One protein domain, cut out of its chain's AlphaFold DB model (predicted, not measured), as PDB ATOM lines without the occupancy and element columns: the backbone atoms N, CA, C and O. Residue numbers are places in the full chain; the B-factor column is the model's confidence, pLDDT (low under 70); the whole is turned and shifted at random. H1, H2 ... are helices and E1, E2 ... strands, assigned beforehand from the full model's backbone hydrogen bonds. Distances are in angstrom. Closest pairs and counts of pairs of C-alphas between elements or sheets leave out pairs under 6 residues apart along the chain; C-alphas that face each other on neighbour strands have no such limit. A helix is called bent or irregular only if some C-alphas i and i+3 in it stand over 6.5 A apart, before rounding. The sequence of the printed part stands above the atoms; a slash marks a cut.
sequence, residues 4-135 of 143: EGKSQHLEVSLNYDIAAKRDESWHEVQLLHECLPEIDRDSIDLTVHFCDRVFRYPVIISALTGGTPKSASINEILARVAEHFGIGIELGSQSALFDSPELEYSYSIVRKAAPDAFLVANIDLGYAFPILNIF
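What this domain is: This is residues 4 to 135 of the 143 residues of an uncharacterized protein of Dehalococcoidia bacterium (UniProt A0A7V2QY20). Helices H3 and H5 pack side by side in a small body beside strand E3 and the short stretches paired with it, with the hairpin of E1 and E2 toward one end. From this body a long loop, residues 14 to 44 with the small helix H2, sticks out on its own and makes much of the length, and the last turns of H6, residues 128 to 135, stick out as a free arm. The printed part has 132 residues, with six named helices and three named strands in the order H1, H2, E1, E2, H3, E3, H4, H5, H6; the class is mostly helix, and the sheet E1 - E2 is antiparallel. The whole is loose, with a radius of gyration of the C-alphas of 18.8 A, and spans 58 by 36 by 35 A.

Where its parts are: Find C-alpha 4 at (179.372, 131.941, 156.858); from there H1 runs over residues 4 to 15, 16.3 A long. H2 follows at residues 24 to 28, then E1 at 48 to 50 and E2 at 53 to 55. Look next for C-alpha 69 at (168.558, 134.502, 152.662), where H3 begins; it ends at residue 85, 25.0 A on. E3 is residues 88 to 90, H4 is 96 to 99, and H5 is 101 to 113, 20.2 A long. H6, residues 125 to 135, spans 14.9 A and ends at C-alpha 135 at (164.592, 115.193, 184.002). H5 is irregular, with C-alphas 102 and 105 7.2 A apart; H6 is irregular only just, with C-alphas 127 and 130 6.7 A apart.

How they stand to each other: Starting from H1, you find that it touches no helix but is near H3, with 6 pairs of C-alphas within 10 A. H2 touches no helix. E1 and E2 form an antiparallel hairpin at 145 degrees; N 50 and O 53 are within hydrogen-bond range at 3.0 A, N 55 and O 48 at 2.9 A. H3 and H5 touch, closest at the C-alphas of Ala 72 and Ser 106, 4.1 A, at a shallow tilt of 25 degrees, the same way. E3 pairs with no named strand, but residues 60 to 61 pair with its residues 88 to 89, and residues 119 to 120 with its 89 to 90, both parallel. The closest C-alphas of H3 and E3, Ala 82 and Gly 88, are 5.9 A apart. H4 and H5 only just touch, only at the corner by their link, with 3 pairs of C-alphas within 8 A and residues 103 to 104 of H5 alone; the closest are Leu 97 and Leu 103, 6.2 A. H6 touches no helix. In H1 and H3 every O i to N i+4 pair is within hydrogen-bond range; H2 has 0 of 1, with 2 of 2 O i to N i+3 pairs, H5 has 4 of 9 and 7 of 10, H6 has 3 of 7 and 5 of 8, and H4 is too short for an i+4 pair.

The domain as a whole: The two C-alphas farthest apart, those of Leu 36 and Asp 99, are 58.6 A apart. Without the stretches that stand free, the body of 93 residues spans 43 by 27 by 25 A. The printed part has no cut; the links H2 to E1, E2 to H3 and H5 to H6 are long. The mean pLDDT of the printed part is 88.9, and it is under 70 at residue 22 and residues 128 to 135.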
ATOM      1  N   GLU A   4     178.394 132.229 157.912       79.69
ATOM      2  CA  GLU A   4     179.372 131.941 156.858       79.69
ATOM      3  C   GLU A   4     179.521 130.432 156.618       79.69
ATOM      4  O   GLU A   4     179.424 129.969 155.485       79.69
ATOM      5  N   GLY A   5     179.631 129.641 157.692       84.25
ATOM      6  CA  GLY A   5     179.711 128.182 157.585       84.25
ATOM      7  C   GLY A   5     178.470 127.559 156.939       84.25
ATOM      8  O   GLY A   5     178.582 126.594 156.188       84.25
ATOM      9  N   LYS A   6     177.285 128.136 157.168       85.62
ATOM     10  CA  LYS A   6     176.025 127.682 156.555       85.62
ATOM     11  C   LYS A   6     175.948 128.005 155.063       85.62
ATOM     12  O   LYS A   6     175.492 127.167 154.285       85.62
ATOM     13  N   SER A   7     176.405 129.190 154.655       88.06
ATOM     14  CA  SER A   7     176.532 129.554 153.237       88.06
ATOM     15  C   SER A   7     177.531 128.650 152.520       88.06
ATOM     16  O   SER A   7     177.210 128.115 151.459       88.06
ATOM     17  N   GLN A   8     178.694 128.422 153.133       90.50
ATOM     18  CA  GLN A   8     179.733 127.562 152.581       90.50
ATOM     19  C   GLN A   8     179.254 126.114 152.448       90.50
ATOM     20  O   GLN A   8     179.492 125.490 151.421       90.50
ATOM     21  N   HIS A   9     178.527 125.583 153.440       89.12
ATOM     22  CA  HIS A   9     177.959 124.236 153.356       89.12
ATOM     23  C   HIS A   9     177.034 124.097 152.141       89.12
ATOM     24  O   HIS A   9     177.205 123.183 151.342       89.12
ATOM     25  N   LEU A  10     176.117 125.052 151.940       90.12
ATOM     26  CA  LEU A  10     175.249 125.073 150.760       90.12
ATOM     27  C   LEU A  10     176.035 125.154 149.450       90.12
ATOM     28  O   LEU A  10     175.673 124.504 148.477       90.12
ATOM     29  N   GLU A  11     177.070 125.987 149.393       91.88
ATOM     30  CA  GLU A  11     177.892 126.129 148.194       91.88
ATOM     31  C   GLU A  11     178.628 124.832 147.859       91.88
ATOM     32  O   GLU A  11     178.575 124.379 146.715       91.88
ATOM     33  N   VAL A  12     179.255 124.210 148.859       93.12
ATOM     34  CA  VAL A  12     179.982 122.953 148.688       93.12
ATOM     35  C   VAL A  12     179.031 121.847 148.232       93.12
ATOM     36  O   VAL A  12     179.305 121.188 147.234       93.12
ATOM     37  N   SER A  13     177.880 121.696 148.894       90.62
ATOM     38  CA  SER A  13     176.886 120.674 148.550       90.62
ATOM     39  C   SER A  13     176.268 120.845 147.162       90.62
ATOM     40  O   SER A  13     175.849 119.857 146.570       90.62
ATOM     41  N   LEU A  14     176.172 122.075 146.642       90.31
ATOM     42  CA  LEU A  14     175.555 122.339 145.337       90.31
ATOM     43  C   LEU A  14     176.546 122.288 144.172       90.31
ATOM     44  O   LEU A  14     176.146 121.956 143.059       90.31
ATOM     45  N   ASN A  15     177.807 122.656 144.405       94.81
ATOM     46  CA  ASN A  15     178.760 122.912 143.324       94.81
ATOM     47  C   ASN A  15     179.911 121.902 143.246       94.81
ATOM     48  O   ASN A  15     180.663 121.931 142.272       94.81
ATOM     49  N   TYR A  16     180.072 121.029 144.241       94.06
ATOM     50  CA  TYR A  16     181.178 120.078 144.299       94.06
ATOM     51  C   TYR A  16     180.670 118.643 144.429       94.06
ATOM     52  O   TYR A  16     179.674 118.373 145.098       94.06
ATOM     53  N   ASP A  17     181.397 117.708 143.816       90.69
ATOM     54  CA  ASP A  17     181.136 116.275 143.953       90.69
ATOM     55  C   ASP A  17     181.668 115.767 145.301       90.69
ATOM     56  O   ASP A  17     182.781 115.253 145.415       90.69
ATOM     57  N   ILE A  18     180.878 116.016 146.345       89.81
ATOM     58  CA  ILE A  18     181.148 115.592 147.725       89.81
ATOM     59  C   ILE A  18     180.196 114.496 148.204       89.81
ATOM     60  O   ILE A  18     180.251 114.100 149.370       89.81
ATOM     61  N   ALA A  19     179.298 114.029 147.332       84.94
ATOM     62  CA  ALA A  19     178.407 112.935 147.664       84.94
ATOM     63  C   ALA A  19     179.247 111.712 148.044       84.94
ATOM     64  O   ALA A  19     180.247 111.396 147.390       84.94
ATOM     65  N   ALA A  20     178.846 111.022 149.112       80.44
ATOM     66  CA  ALA A  20     179.474 109.759 149.451       80.44
ATOM     67  C   ALA A  20     179.406 108.849 148.219       80.44
ATOM     68  O   ALA A  20     178.338 108.656 147.628       80.44
ATOM     69  N   LYS A  21     180.558 108.304 147.815       79.25
ATOM     70  CA  LYS A  21     180.575 107.244 146.809       79.25
ATOM     71  C   LYS A  21     179.687 106.121 147.337       79.25
ATOM     72  O   LYS A  21     179.742 105.831 148.528       79.25
ATOM     73  N   ARG A  22     178.839 105.587 146.452       66.50
ATOM     74  CA  ARG A  22     177.773 104.621 146.751       66.50
ATOM     75  C   ARG A  22     178.193 103.675 147.878       66.50
ATOM     76  O   ARG A  22     179.174 102.956 147.724       66.50
ATOM     77  N   ASP A  23     177.473 103.736 148.992       70.25
ATOM     78  CA  ASP A  23     177.737 102.892 150.152       70.25
ATOM     79  C   ASP A  23     177.580 101.421 149.735       70.25
ATOM     80  O   ASP A  23     176.527 101.018 149.228       70.25
ATOM     81  N   GLU A  24     178.661 100.651 149.884       71.62
ATOM     82  CA  GLU A  24     178.730  99.262 149.433       71.62
ATOM     83  C   GLU A  24     177.721  98.365 150.162       71.62
ATOM     84  O   GLU A  24     177.299  97.358 149.598       71.62
ATOM     85  N   SER A  25     177.249  98.760 151.350       80.19
ATOM     86  CA  SER A  25     176.256  97.997 152.119       80.19
ATOM     87  C   SER A  25     174.927  97.812 151.380       80.19
ATOM     88  O   SER A  25     174.271  96.781 151.525       80.19
ATOM     89  N   TRP A  26     174.540  98.738 150.494       86.25
ATOM     90  CA  TRP A  26     173.331  98.570 149.676       86.25
ATOM     91  C   TRP A  26     173.457  97.443 148.644       86.25
ATOM     92  O   TRP A  26     172.438  96.975 148.142       86.25
ATOM     93  N   HIS A  27     174.674  96.987 148.317       85.19
ATOM     94  CA  HIS A  27     174.881  95.823 147.450       85.19
ATOM     95  C   HIS A  27     174.611  94.493 148.159       85.19
ATOM     96  O   HIS A  27     174.401  93.483 147.484       85.19
ATOM     97  N   GLU A  28     174.578  94.487 149.492       89.69
ATOM     98  CA  GLU A  28     174.263  93.300 150.292       89.69
ATOM     99  C   GLU A  28     172.756  93.009 150.332       89.69
ATOM    100  O   GLU A  28     172.341  91.898 150.666       89.69
ATOM    101  N   VAL A  29     171.922  93.981 149.945       91.19
ATOM    102  CA  VAL A  29     170.467  93.833 149.874       91.19
ATOM    103  C   VAL A  29     170.042  93.614 148.424       91.19
ATOM    104  O   VAL A  29     170.231  94.470 147.563       91.19
ATOM    105  N   GLN A  30     169.408  92.473 148.155       92.50
ATOM    106  CA  GLN A  30     168.807  92.174 146.856       92.50
ATOM    107  C   GLN A  30     167.295  92.031 146.989       92.50
ATOM    108  O   GLN A  30     166.796  91.200 147.746       92.50
ATOM    109  N   LEU A  31     166.561  92.833 146.218       93.81
ATOM    110  CA  LEU A  31     165.122  92.671 146.052       93.81
ATOM    111  C   LEU A  31     164.885  91.600 144.985       93.81
ATOM    112  O   LEU A  31     165.299  91.769 143.836       93.81
ATOM    113  N   LEU A  32     164.241  90.494 145.360       94.94
ATOM    114  CA  LEU A  32     163.875  89.451 144.405       94.94
ATOM    115  C   LEU A  32     162.783  89.985 143.478       94.94
ATOM    116  O   LEU A  32     161.721  90.412 143.929       94.94
ATOM    117  N   HIS A  33     163.063  89.985 142.179       94.81
ATOM    118  CA  HIS A  33     162.106  90.421 141.174       94.81
ATOM    119  C   HIS A  33     161.032  89.351 140.962       94.81
ATOM    120  O   HIS A  33     161.353  88.205 140.655       94.81
ATOM    121  N   GLU A  34     159.767  89.752 141.077       94.94
ATOM    122  CA  GLU A  34     158.623  88.955 140.645       94.94
ATOM    123  C   GLU A  34     158.244  89.361 139.214       94.94
ATOM    124  O   GLU A  34     157.867  90.510 138.968       94.94
ATOM    125  N   CYS A  35     158.382  88.429 138.268       95.00
ATOM    126  CA  CYS A  35     158.139  88.674 136.844       95.00
ATOM    127  C   CYS A  35     156.645  88.722 136.507       95.00
ATOM    128  O   CYS A  35     156.269  89.322 135.499       95.00
ATOM    129  N   LEU A  36     155.803  88.065 137.312       95.69
ATOM    130  CA  LEU A  36     154.358  88.017 137.105       95.69
ATOM    131  C   LEU A  36     153.621  88.323 138.417       95.69
ATOM    132  O   LEU A  36     153.020  87.434 139.017       95.69
ATOM    133  N   PRO A  37     153.675  89.578 138.888       93.81
ATOM    134  CA  PRO A  37     153.011  89.951 140.123       93.81
ATOM    135  C   PRO A  37     151.488  89.872 139.956       93.81
ATOM    136  O   PRO A  37     150.919  90.489 139.057       93.81
ATOM    137  N   GLU A  38     150.812  89.157 140.855       94.75
ATOM    138  CA  GLU A  38     149.343  89.070 140.917       94.75
ATOM    139  C   GLU A  38     148.723  90.288 141.636       94.75
ATOM    140  O   GLU A  38     147.784  90.158 142.421       94.75
ATOM    141  N   ILE A  39     149.269  91.488 141.404       95.56
ATOM    142  CA  ILE A  39     148.788  92.743 141.994       95.56
ATOM    143  C   ILE A  39     148.480  93.772 140.910       95.56
ATOM    144  O   ILE A  39     149.181  93.879 139.905       95.56
ATOM    145  N   ASP A  40     147.435  94.563 141.139       95.62
ATOM    146  CA  ASP A  40     147.132  95.719 140.306       95.62
ATOM    147  C   ASP A  40     148.029  96.892 140.720       95.62
ATOM    148  O   ASP A  40     148.135  97.224 141.904       95.62
ATOM    149  N   ARG A  41     148.658  97.550 139.747       93.81
ATOM    150  CA  ARG A  41     149.479  98.739 139.987       93.81
ATOM    151  C   ARG A  41     148.681  99.838 140.683       93.81
ATOM    152  O   ARG A  41     149.221 100.500 141.566       93.81
ATOM    153  N   ASP A  42     147.421 100.016 140.300       96.00
ATOM    154  CA  ASP A  42     146.573 101.073 140.854       96.00
ATOM    155  C   ASP A  42     146.081 100.738 142.276       96.00
ATOM    156  O   ASP A  42     145.567 101.609 142.975       96.00
ATOM    157  N   SER A  43     146.297  99.497 142.738       95.44
ATOM    158  CA  SER A  43     146.009  99.055 144.109       95.44
ATOM    159  C   SER A  43     147.167  99.257 145.093       95.44
ATOM    160  O   SER A  43     147.005  98.996 146.286       95.44
ATOM    161  N   ILE A  44     148.335  99.716 144.623       96.31
ATOM    162  CA  ILE A  44     149.499  99.955 145.482       96.31
ATOM    163  C   ILE A  44     149.233 101.170 146.374       96.31
ATOM    164  O   ILE A  44     149.208 102.310 145.909       96.31
ATOM    165  N   ASP A  45     149.103 100.918 147.672       97.12
ATOM    166  CA  ASP A  45     149.008 101.952 148.694       97.12
ATOM    167  C   ASP A  45     150.397 102.263 149.271       97.12
ATOM    168  O   ASP A  45     151.090 101.387 149.789       97.12
ATOM    169  N   LEU A  46     150.817 103.523 149.151       97.81
ATOM    170  CA  LEU A  46     152.086 104.035 149.680       97.81
ATOM    171  C   LEU A  46     151.893 104.824 150.979       97.81
ATOM    172  O   LEU A  46     152.852 105.406 151.495       97.81
ATOM    173  N   THR A  47     150.667 104.882 151.500       98.12
ATOM    174  CA  THR A  47     150.398 105.595 152.740       98.12
ATOM    175  C   THR A  47     151.063 104.905 153.922       98.12
ATOM    176  O   THR A  47     151.137 103.680 154.016       98.12
ATOM    177  N   VAL A  48     151.586 105.710 154.844       97.81
ATOM    178  CA  VAL A  48     152.212 105.211 156.071       97.81
ATOM    179  C   VAL A  48     151.792 106.035 157.276       97.81
ATOM    180  O   VAL A  48     151.555 107.241 157.177       97.81
ATOM    181  N   HIS A  49     151.731 105.375 158.428       97.38
ATOM    182  CA  HIS A  49     151.461 106.004 159.715       97.38
ATOM    183  C   HIS A  49     152.763 106.171 160.496       97.38
ATOM    184  O   HIS A  49     153.468 105.196 160.747       97.38
ATOM    185  N   PHE A  50     153.076 107.398 160.904       95.12
ATOM    186  CA  PHE A  50     154.265 107.705 161.699       95.12
ATOM    187  C   PHE A  50     154.017 108.945 162.567       95.12
ATOM    188  O   PHE A  50     153.420 109.908 162.096       95.12
ATOM    189  N   CYS A  51     154.445 108.923 163.836       93.88
ATOM    190  CA  CYS A  51     154.251 110.026 164.796       93.88
ATOM    191  C   CYS A  51     152.819 110.606 164.803       93.88
ATOM    192  O   CYS A  51     152.635 111.815 164.678       93.88
ATOM    193  N   ASP A  52     151.809 109.732 164.894       94.12
ATOM    194  CA  ASP A  52     150.380 110.091 164.895       94.12
ATOM    195  C   ASP A  52     149.912 110.888 163.660       94.12
ATOM    196  O   ASP A  52     148.895 111.590 163.681       94.12
ATOM    197  N   ARG A  53     150.643 110.773 162.546       94.19
ATOM    198  CA  ARG A  53     150.307 111.359 161.246       94.19
ATOM    199  C   ARG A  53     150.228 110.296 160.162       94.19
ATOM    200  O   ARG A  53     150.870 109.252 160.241       94.19
ATOM    201  N   VAL A  54     149.438 110.609 159.139       96.56
ATOM    202  CA  VAL A  54     149.351 109.843 157.895       96.56
ATOM    203  C   VAL A  54     150.137 110.586 156.827       96.56
ATOM    204  O   VAL A  54     149.889 111.767 156.589       96.56
ATOM    205  N   PHE A  55     151.061 109.887 156.182       97.81
ATOM    206  CA  PHE A  55     151.819 110.374 155.035       97.81
ATOM    207  C   PHE A  55     151.313 109.682 153.779       97.81
ATOM    208  O   PHE A  55     150.937 108.513 153.831       97.81
ATOM    209  N   ARG A  56     151.330 110.381 152.640       97.88
ATOM    210  CA  ARG A  56     150.935 109.789 151.349       97.88
ATOM    211  C   ARG A  56     152.019 108.901 150.741       97.88
ATOM    212  O   ARG A  56     151.714 108.091 149.873       97.88
ATOM    213  N   TYR A  57     153.263 109.090 151.174       97.75
ATOM    214  CA  TYR A  57     154.429 108.358 150.695       97.75
ATOM    215  C   TYR A  57     155.398 108.085 151.853       97.75
ATOM    216  O   TYR A  57     155.509 108.921 152.756       97.75
ATOM    217  N   PRO A  58     156.158 106.975 151.815       96.56
ATOM    218  CA  PRO A  58     157.082 106.578 152.875       96.56
ATOM    219  C   PRO A  58     158.437 107.296 152.760       96.56
ATOM    220  O   PRO A  58     159.492 106.669 152.794       96.56
ATOM    221  N   VAL A  59     158.422 108.616 152.563       96.38
ATOM    222  CA  VAL A  59     159.630 109.438 152.401       96.38
ATOM    223  C   VAL A  59     159.495 110.761 153.148       96.38
ATOM    224  O   VAL A  59     158.399 111.296 153.309       96.38
ATOM    225  N   ILE A  60     160.627 111.301 153.594       95.31
ATOM    226  CA  ILE A  60     160.746 112.611 154.240       95.31
ATOM    227  C   ILE A  60     161.917 113.343 153.585       95.31
ATOM    228  O   ILE A  60     162.950 112.739 153.293       95.31
ATOM    229  N   ILE A  61     161.763 114.644 153.352       95.38
ATOM    230  CA  ILE A  61     162.869 115.505 152.929       95.38
ATOM    231  C   ILE A  61     163.745 115.758 154.159       95.38
ATOM    232  O   ILE A  61     163.301 116.420 155.094       95.38
ATOM    233  N   SER A  62     164.965 115.220 154.175       90.31
ATOM    234  CA  SER A  62     165.904 115.447 155.283       90.31
ATOM    235  C   SER A  62     166.528 116.847 155.228       90.31
ATOM    236  O   SER A  62     166.575 117.491 154.175       90.31
ATOM    237  N   ALA A  63     166.975 117.310 156.394       72.94
ATOM    238  CA  ALA A  63     167.513 118.631 156.652       72.94
ATOM    239  C   ALA A  63     168.646 119.017 155.699       72.94
ATOM    240  O   ALA A  63     169.638 118.306 155.562       72.94
ATOM    241  N   LEU A  64     168.539 120.211 155.110       74.31
ATOM    242  CA  LEU A  64     169.599 120.777 154.272       74.31
ATOM    243  C   LEU A  64     170.176 122.073 154.846       74.31
ATOM    244  O   LEU A  64     171.392 122.251 154.854       74.31
ATOM    245  N   THR A  65     169.344 123.025 155.294       85.00
ATOM    246  CA  THR A  65     169.848 124.376 155.601       85.00
ATOM    247  C   THR A  65     168.887 125.257 156.422       85.00
ATOM    248  O   THR A  65     167.795 124.847 156.814       85.00
ATOM    249  N   GLY A  66     169.321 126.487 156.703       85.81
ATOM    250  CA  GLY A  66     168.619 127.554 157.422       85.81
ATOM    251  C   GLY A  66     169.628 128.547 158.006       85.81
ATOM    252  O   GLY A  66     170.730 128.144 158.373       85.81
ATOM    253  N   GLY A  67     169.289 129.832 158.122       86.44
ATOM    254  CA  GLY A  67     170.163 130.885 158.663       86.44
ATOM    255  C   GLY A  67     170.767 131.859 157.642       86.44
ATOM    256  O   GLY A  67     171.605 132.674 158.010       86.44
ATOM    257  N   THR A  68     170.364 131.794 156.370       89.94
ATOM    258  CA  THR A  68     170.770 132.736 155.305       89.94
ATOM    259  C   THR A  68     169.590 133.073 154.378       89.94
ATOM    260  O   THR A  68     168.665 132.260 154.260       89.94
ATOM    261  N   PRO A  69     169.613 134.196 153.633       91.50
ATOM    262  CA  PRO A  69     168.558 134.502 152.662       91.50
ATOM    263  C   PRO A  69     168.376 133.403 151.604       91.50
ATOM    264  O   PRO A  69     167.255 133.000 151.307       91.50
ATOM    265  N   LYS A  70     169.483 132.847 151.091       91.69
ATOM    266  CA  LYS A  70     169.460 131.747 150.114       91.69
ATOM    267  C   LYS A  70     168.809 130.489 150.695       91.69
ATOM    268  O   LYS A  70     168.013 129.845 150.017       91.69
ATOM    269  N   SER A  71     169.113 130.162 151.953       91.56
ATOM    270  CA  SER A  71     168.495 129.022 152.638       91.56
ATOM    271  C   SER A  71     166.985 129.189 152.817       91.56
ATOM    272  O   SER A  71     166.260 128.213 152.681       91.56
ATOM    273  N   ALA A  72     166.499 130.418 153.031       92.88
ATOM    274  CA  ALA A  72     165.071 130.698 153.148       92.88
ATOM    275  C   ALA A  72     164.323 130.373 151.846       92.88
ATOM    276  O   ALA A  72     163.297 129.700 151.884       92.88
ATOM    277  N   SER A  73     164.867 130.784 150.692       94.50
ATOM    278  CA  SER A  73     164.290 130.452 149.381       94.50
ATOM    279  C   SER A  73     164.270 128.944 149.118       94.50
ATOM    280  O   SER A  73     163.280 128.420 148.616       94.50
ATOM    281  N   ILE A  74     165.346 128.235 149.475       94.25
ATOM    282  CA  ILE A  74     165.422 126.771 149.331       94.25
ATOM    283  C   ILE A  74     164.372 126.096 150.221       94.25
ATOM    284  O   ILE A  74     163.600 125.266 149.746       94.25
ATOM    285  N   ASN A  75     164.307 126.495 151.492       94.31
ATOM    286  CA  ASN A  75     163.354 125.970 152.463       94.31
ATOM    287  C   ASN A  75     161.901 126.209 152.029       94.31
ATOM    288  O   ASN A  75     161.078 125.311 152.166       94.31
ATOM    289  N   GLU A  76     161.580 127.371 151.450       95.88
ATOM    290  CA  GLU A  76     160.245 127.643 150.909       95.88
ATOM    291  C   GLU A  76     159.863 126.665 149.787       95.88
ATOM    292  O   GLU A  76     158.757 126.123 149.782       95.88
ATOM    293  N   ILE A  77     160.774 126.418 148.842       96.44
ATOM    294  CA  ILE A  77     160.524 125.509 147.715       96.44
ATOM    295  C   ILE A  77     160.305 124.083 148.221       96.44
ATOM    296  O   ILE A  77     159.320 123.444 147.851       96.44
ATOM    297  N   LEU A  78     161.186 123.595 149.097       95.94
ATOM    298  CA  LEU A  78     161.079 122.247 149.659       95.94
ATOM    299  C   LEU A  78     159.809 122.078 150.498       95.94
ATOM    300  O   LEU A  78     159.165 121.036 150.422       95.94
ATOM    301  N   ALA A  79     159.404 123.112 151.235       96.06
ATOM    302  CA  ALA A  79     158.157 123.112 151.988       96.06
ATOM    303  C   ALA A  79     156.942 122.933 151.067       96.06
ATOM    304  O   ALA A  79     156.106 122.070 151.314       96.06
ATOM    305  N   ARG A  80     156.871 123.680 149.956       97.81
ATOM    306  CA  ARG A  80     155.779 123.537 148.974       97.81
ATOM    307  C   ARG A  80     155.726 122.135 148.369       97.81
ATOM    308  O   ARG A  80     154.639 121.622 148.124       97.81
ATOM    309  N   VAL A  81     156.885 121.515 148.137       97.12
ATOM    310  CA  VAL A  81     156.971 120.119 147.682       97.12
ATOM    311  C   VAL A  81     156.426 119.178 148.759       97.12
ATOM    312  O   VAL A  81     155.580 118.340 148.453       97.12
ATOM    313  N   ALA A  82     156.853 119.344 150.012       96.62
ATOM    314  CA  ALA A  82     156.391 118.521 151.126       96.62
ATOM    315  C   ALA A  82     154.866 118.583 151.301       96.62
ATOM    316  O   ALA A  82     154.204 117.547 151.365       96.62
ATOM    317  N   GLU A  83     154.313 119.797 151.276       97.00
ATOM    318  CA  GLU A  83     152.875 120.064 151.332       97.00
ATOM    319  C   GLU A  83     152.132 119.377 150.180       97.00
ATOM    320  O   GLU A  83     151.181 118.629 150.394       97.00
ATOM    321  N   HIS A  84     152.597 119.582 148.943       97.88
ATOM    322  CA  HIS A  84     151.942 119.053 147.750       97.88
ATOM    323  C   HIS A  84     151.879 117.520 147.742       97.88
ATOM    324  O   HIS A  84     150.850 116.928 147.398       97.88
ATOM    325  N   PHE A  85     152.978 116.867 148.122       97.69
ATOM    326  CA  PHE A  85     153.061 115.411 148.137       97.69
ATOM    327  C   PHE A  85     152.531 114.787 149.429       97.69
ATOM    328  O   PHE A  85     152.358 113.576 149.455       97.69
ATOM    329  N   GLY A  86     152.223 115.564 150.470       96.88
ATOM    330  CA  GLY A  86     151.818 115.024 151.771       96.88
ATOM    331  C   GLY A  86     152.929 114.194 152.418       96.88
ATOM    332  O   GLY A  86     152.674 113.094 152.915       96.88
ATOM    333  N   ILE A  87     154.162 114.701 152.344       97.19
ATOM    334  CA  ILE A  87     155.365 114.107 152.937       97.19
ATOM    335  C   ILE A  87     155.933 115.024 154.026       97.19
ATOM    336  O   ILE A  87     155.568 116.195 154.125       97.19
ATOM    337  N   GLY A  88     156.820 114.493 154.867       95.50
ATOM    338  CA  GLY A  88     157.486 115.291 155.898       95.50
ATOM    339  C   GLY A  88     158.660 116.106 155.357       95.50
ATOM    340  O   GLY A  88     159.250 115.763 154.330       95.50
ATOM    341  N   ILE A  89     159.045 117.141 156.101       95.38
ATOM    342  CA  ILE A  89     160.286 117.892 155.882       95.38
ATOM    343  C   ILE A  89     160.986 118.196 157.208       95.38
ATOM    344  O   ILE A  89     160.377 118.654 158.176       95.38
ATOM    345  N   GLU A  90     162.286 117.945 157.241       94.75
ATOM    346  CA  GLU A  90     163.181 118.285 158.338       94.75
ATOM    347  C   GLU A  90     163.892 119.615 158.052       94.75
ATOM    348  O   GLU A  90     164.339 119.887 156.936       94.75
ATOM    349  N   LEU A  91     163.981 120.474 159.067       92.38
ATOM    350  CA  LEU A  91     164.690 121.751 158.996       92.38
ATOM    351  C   LEU A  91     166.187 121.555 159.259       92.38
ATOM    352  O   LEU A  91     166.570 120.690 160.036       92.38
ATOM    353  N   GLY A  92     167.050 122.399 158.682       91.19
ATOM    354  CA  GLY A  92     168.462 122.445 159.081       91.19
ATOM    355  C   GLY A  92     168.645 122.847 160.549       91.19
ATOM    356  O   GLY A  92     167.760 123.477 161.127       91.19
ATOM    357  N   SER A  93     169.815 122.549 161.132       91.12
ATOM    358  CA  SER A  93     170.126 122.883 162.533       91.12
ATOM    359  C   SER A  93     169.760 124.335 162.874       91.12
ATOM    360  O   SER A  93     170.229 125.310 162.258       91.12
ATOM    361  N   GLN A  94     168.881 124.461 163.865       90.94
ATOM    362  CA  GLN A  94     168.308 125.708 164.366       90.94
ATOM    363  C   GLN A  94     169.169 126.343 165.456       90.94
ATOM    364  O   GLN A  94     168.840 127.425 165.928       90.94
ATOM    365  N   SER A  95     170.308 125.740 165.807       87.56
ATOM    366  CA  SER A  95     171.198 126.234 166.862       87.56
ATOM    367  C   SER A  95     171.665 127.680 166.653       87.56
ATOM    368  O   SER A  95     171.895 128.403 167.613       87.56
ATOM    369  N   ALA A  96     171.748 128.147 165.402       85.88
ATOM    370  CA  ALA A  96     172.084 129.544 165.112       85.88
ATOM    371  C   ALA A  96     171.038 130.554 165.628       85.88
ATOM    372  O   ALA A  96     171.368 131.723 165.787       85.88
ATOM    373  N   LEU A  97     169.797 130.126 165.891       87.19
ATOM    374  CA  LEU A  97     168.754 130.987 166.458       87.19
ATOM    375  C   LEU A  97     169.020 131.354 167.921       87.19
ATOM    376  O   LEU A  97     168.476 132.353 168.381       87.19
ATOM    377  N   PHE A  98     169.843 130.586 168.645       85.81
ATOM    378  CA  PHE A  98     170.220 130.938 170.017       85.81
ATOM    379  C   PHE A  98     171.082 132.203 170.060       85.81
ATOM    380  O   PHE A  98     170.881 133.042 170.933       85.81
ATOM    381  N   ASP A  99     171.998 132.352 169.100       86.31
ATOM    382  CA  ASP A  99     172.897 133.508 169.018       86.31
ATOM    383  C   ASP A  99     172.312 134.646 168.162       86.31
ATOM    384  O   ASP A  99     172.616 135.815 168.389       86.31
ATOM    385  N   SER A 100     171.480 134.313 167.169       89.00
ATOM    386  CA  SER A 100     170.931 135.263 166.191       89.00
ATOM    387  C   SER A 100     169.439 135.002 165.923       89.00
ATOM    388  O   SER A 100     169.082 134.408 164.894       89.00
ATOM    389  N   PRO A 101     168.538 135.428 166.831       89.81
ATOM    390  CA  PRO A 101     167.091 135.250 166.687       89.81
ATOM    391  C   PRO A 101     166.518 135.855 165.397       89.81
ATOM    392  O   PRO A 101     165.546 135.345 164.846       89.81
ATOM    393  N   GLU A 102     167.148 136.898 164.854       90.94
ATOM    394  CA  GLU A 102     166.773 137.542 163.595       90.94
ATOM    395  C   GLU A 102     166.799 136.596 162.383       90.94
ATOM    396  O   GLU A 102     166.221 136.915 161.347       90.94
ATOM    397  N   LEU A 103     167.429 135.419 162.493       90.25
ATOM    398  CA  LEU A 103     167.463 134.400 161.443       90.25
ATOM    399  C   LEU A 103     166.172 133.567 161.349       90.25
ATOM    400  O   LEU A 103     166.035 132.769 160.415       90.25
ATOM    401  N   GLU A 104     165.216 133.745 162.268       92.06
ATOM    402  CA  GLU A 104     163.959 132.984 162.348       92.06
ATOM    403  C   GLU A 104     163.193 132.949 161.017       92.06
ATOM    404  O   GLU A 104     162.605 131.925 160.657       92.06
ATOM    405  N   TYR A 105     163.227 134.038 160.241       91.06
ATOM    406  CA  TYR A 105     162.529 134.124 158.953       91.06
ATOM    407  C   TYR A 105     162.923 132.993 157.990       91.06
ATOM    408  O   TYR A 105     162.090 132.525 157.218       91.06
ATOM    409  N   SER A 106     164.174 132.525 158.060       91.25
ATOM    410  CA  SER A 106     164.699 131.476 157.179       91.25
ATOM    411  C   SER A 106     164.193 130.068 157.509       91.25
ATOM    412  O   SER A 106     164.338 129.155 156.695       91.25
ATOM    413  N   TYR A 107     163.557 129.902 158.673       92.81
ATOM    414  CA  TYR A 107     162.945 128.657 159.138       92.81
ATOM    415  C   TYR A 107     161.419 128.748 159.142       92.81
ATOM    416  O   TYR A 107     160.738 127.876 158.608       92.81
ATOM    417  N   SER A 108     160.869 129.834 159.693       93.06
ATOM    418  CA  SER A 108     159.418 130.052 159.796       93.06
ATOM    419  C   SER A 108     158.720 130.119 158.433       93.06
ATOM    420  O   SER A 108     157.524 129.833 158.340       93.06
ATOM    421  N   ILE A 109     159.458 130.430 157.360       93.38
ATOM    422  CA  ILE A 109     158.954 130.364 155.985       93.38
ATOM    423  C   ILE A 109     158.410 128.976 155.621       93.38
ATOM    424  O   ILE A 109     157.436 128.891 154.877       93.38
ATOM    425  N   VAL A 110     158.953 127.902 156.203       94.38
ATOM    426  CA  VAL A 110     158.512 126.527 155.929       94.38
ATOM    427  C   VAL A 110     157.071 126.318 156.366       94.38
ATOM    428  O   VAL A 110     156.261 125.876 155.562       94.38
ATOM    429  N   ARG A 111     156.695 126.717 157.589       94.94
ATOM    430  CA  ARG A 111     155.298 126.598 158.040       94.94
ATOM    431  C   ARG A 111     154.353 127.509 157.252       94.94
ATOM    432  O   ARG A 111     153.200 127.148 157.049       94.94
ATOM    433  N   LYS A 112     154.821 128.674 156.786       93.69
ATOM    434  CA  LYS A 112     154.016 129.558 155.921       93.69
ATOM    435  C   LYS A 112     153.732 128.922 154.559       93.69
ATOM    436  O   LYS A 112     152.644 129.099 154.023       93.69
ATOM    437  N   ALA A 113     154.712 128.219 154.002       95.19
ATOM    438  CA  ALA A 113     154.625 127.581 152.694       95.19
ATOM    439  C   ALA A 113     153.990 126.180 152.731       95.19
ATOM    440  O   ALA A 113     153.464 125.735 151.713       95.19
ATOM    441  N   ALA A 114     154.029 125.522 153.890       95.69
ATOM    442  CA  ALA A 114     153.479 124.197 154.146       95.69
ATOM    443  C   ALA A 114     152.674 124.182 155.465       95.69
ATOM    444  O   ALA A 114     153.205 123.814 156.525       95.69
ATOM    445  N   PRO A 115     151.421 124.671 155.447       94.81
ATOM    446  CA  PRO A 115     150.591 124.789 156.645       94.81
ATOM    447  C   PRO A 115     150.288 123.450 157.318       94.81
ATOM    448  O   PRO A 115     150.277 123.406 158.549       94.81
ATOM    449  N   ASP A 116     150.139 122.375 156.539       93.69
ATOM    450  CA  ASP A 116     149.706 121.066 157.034       93.69
ATOM    451  C   ASP A 116     150.834 120.026 157.062       93.69
ATOM    452  O   ASP A 116     150.743 119.037 157.797       93.69
ATOM    453  N   ALA A 117     151.936 120.257 156.336       93.44
ATOM    454  CA  ALA A 117     153.066 119.336 156.321       93.44
ATOM    455  C   ALA A 117     153.626 119.054 157.726       93.44
ATOM    456  O   ALA A 117     153.690 119.916 158.620       93.44
ATOM    457  N   PHE A 118     154.085 117.819 157.907       94.81
ATOM    458  CA  PHE A 118     154.801 117.408 159.104       94.81
ATOM    459  C   PHE A 118     156.212 118.001 159.091       94.81
ATOM    460  O   PHE A 118     156.980 117.757 158.160       94.81
ATOM    461  N   LEU A 119     156.541 118.781 160.122       94.25
ATOM    462  CA  LEU A 119     157.829 119.460 160.242       94.25
ATOM    463  C   LEU A 119     158.654 118.823 161.351       94.25
ATOM    464  O   LEU A 119     158.163 118.672 162.471       94.25
ATOM    465  N   VAL A 120     159.911 118.519 161.052       93.75
ATOM    466  CA  VAL A 120     160.884 118.039 162.037       93.75
ATOM    467  C   VAL A 120     161.855 119.171 162.358       93.75
ATOM    468  O   VAL A 120     162.520 119.710 161.473       93.75
ATOM    469  N   ALA A 121     161.899 119.557 163.633       91.50
ATOM    470  CA  ALA A 121     162.883 120.498 164.150       91.50
ATOM    471  C   ALA A 121     164.242 119.806 164.312       91.50
ATOM    472  O   ALA A 121     164.301 118.620 164.632       91.50
ATOM    473  N   ASN A 122     165.325 120.560 164.144       91.38
ATOM    474  CA  ASN A 122     166.685 120.041 164.269       91.38
ATOM    475  C   ASN A 122     167.487 120.948 165.204       91.38
ATOM    476  O   ASN A 122     167.664 122.140 164.942       91.38
ATOM    477  N   ILE A 123     167.931 120.388 166.327       87.44
ATOM    478  CA  ILE A 123     168.670 121.088 167.379       87.44
ATOM    479  C   ILE A 123     169.832 120.199 167.805       87.44
ATOM    480  O   ILE A 123     169.656 118.992 167.990       87.44
ATOM    481  N   ASP A 124     171.010 120.793 168.002       82.75
ATOM    482  CA  ASP A 124     172.166 120.017 168.446       82.75
ATOM    483  C   ASP A 124     171.966 119.543 169.892       82.75
ATOM    484  O   ASP A 124     171.559 120.305 170.776       82.75
ATOM    485  N   LEU A 125     172.332 118.289 170.160       81.94
ATOM    486  CA  LEU A 125     172.177 117.654 171.471       81.94
ATOM    487  C   LEU A 125     172.819 118.463 172.617       81.94
ATOM    488  O   LEU A 125     172.297 118.464 173.728       81.94
ATOM    489  N   GLY A 126     173.898 119.207 172.347       79.00
ATOM    490  CA  GLY A 126     174.539 120.093 173.327       79.00
ATOM    491  C   GLY A 126     173.619 121.190 173.882       79.00
ATOM    492  O   GLY A 126     173.759 121.559 175.045       79.00
ATOM    493  N   TYR A 127     172.639 121.660 173.103       72.31
ATOM    494  CA  TYR A 127     171.623 122.616 173.565       72.31
ATOM    495  C   TYR A 127     170.437 121.928 174.260       72.31
ATOM    496  O   TYR A 127     169.754 122.551 175.069       72.31
ATOM    497  N   ALA A 128     170.202 120.638 173.993       66.00
ATOM    498  CA  ALA A 128     169.146 119.849 174.631       66.00
ATOM    499  C   ALA A 128     169.578 119.232 175.979       66.00
ATOM    500  O   ALA A 128     168.748 119.018 176.863       66.00
ATOM    501  N   PHE A 129     170.877 118.976 176.167       59.44
ATOM    502  CA  PHE A 129     171.442 118.329 177.359       59.44
ATOM    503  C   PHE A 129     171.159 119.049 178.690       59.44
ATOM    504  O   PHE A 129     170.814 118.367 179.656       59.44
ATOM    505  N   PRO A 130     171.239 120.393 178.784       57.09
ATOM    506  CA  PRO A 130     170.895 121.107 180.015       57.09
ATOM    507  C   PRO A 130     169.434 120.905 180.433       57.09
ATOM    508  O   PRO A 130     169.136 120.907 181.620       57.09
ATOM    509  N   ILE A 131     168.534 120.700 179.466       50.31
ATOM    510  CA  ILE A 131     167.106 120.466 179.709       50.31
ATOM    511  C   ILE A 131     166.876 119.003 180.094       50.31
ATOM    512  O   ILE A 131     166.168 118.730 181.057       50.31
ATOM    513  N   LEU A 132     167.512 118.056 179.399       47.66
ATOM    514  CA  LEU A 132     167.387 116.626 179.695       47.66
ATOM    515  C   LEU A 132     167.978 116.255 181.064       47.66
ATOM    516  O   LEU A 132     167.361 115.483 181.789       47.66
ATOM    517  N   ASN A 133     169.095 116.862 181.478       47.56
ATOM    518  CA  ASN A 133     169.696 116.631 182.801       47.56
ATOM    519  C   ASN A 133     168.814 117.079 183.981       47.56
ATOM    520  O   ASN A 133     169.058 116.652 185.104       47.56
ATOM    521  N   ILE A 134     167.792 117.914 183.758       53.41
ATOM    522  CA  ILE A 134     166.803 118.263 184.793       53.41
ATOM    523  C   ILE A 134     165.812 117.105 185.014       53.41
ATOM    524  O   ILE A 134     165.273 116.955 186.109       53.41
ATOM    525  N   PHE A 135     165.581 116.277 183.990       42.47
ATOM    526  CA  PHE A 135     164.592 115.193 184.002       42.47
ATOM    527  C   PHE A 135     165.203 113.790 184.117       42.47
ATOM    528  O   PHE A 135     164.476 112.841 184.404       42.47
TER     529      PHE A 135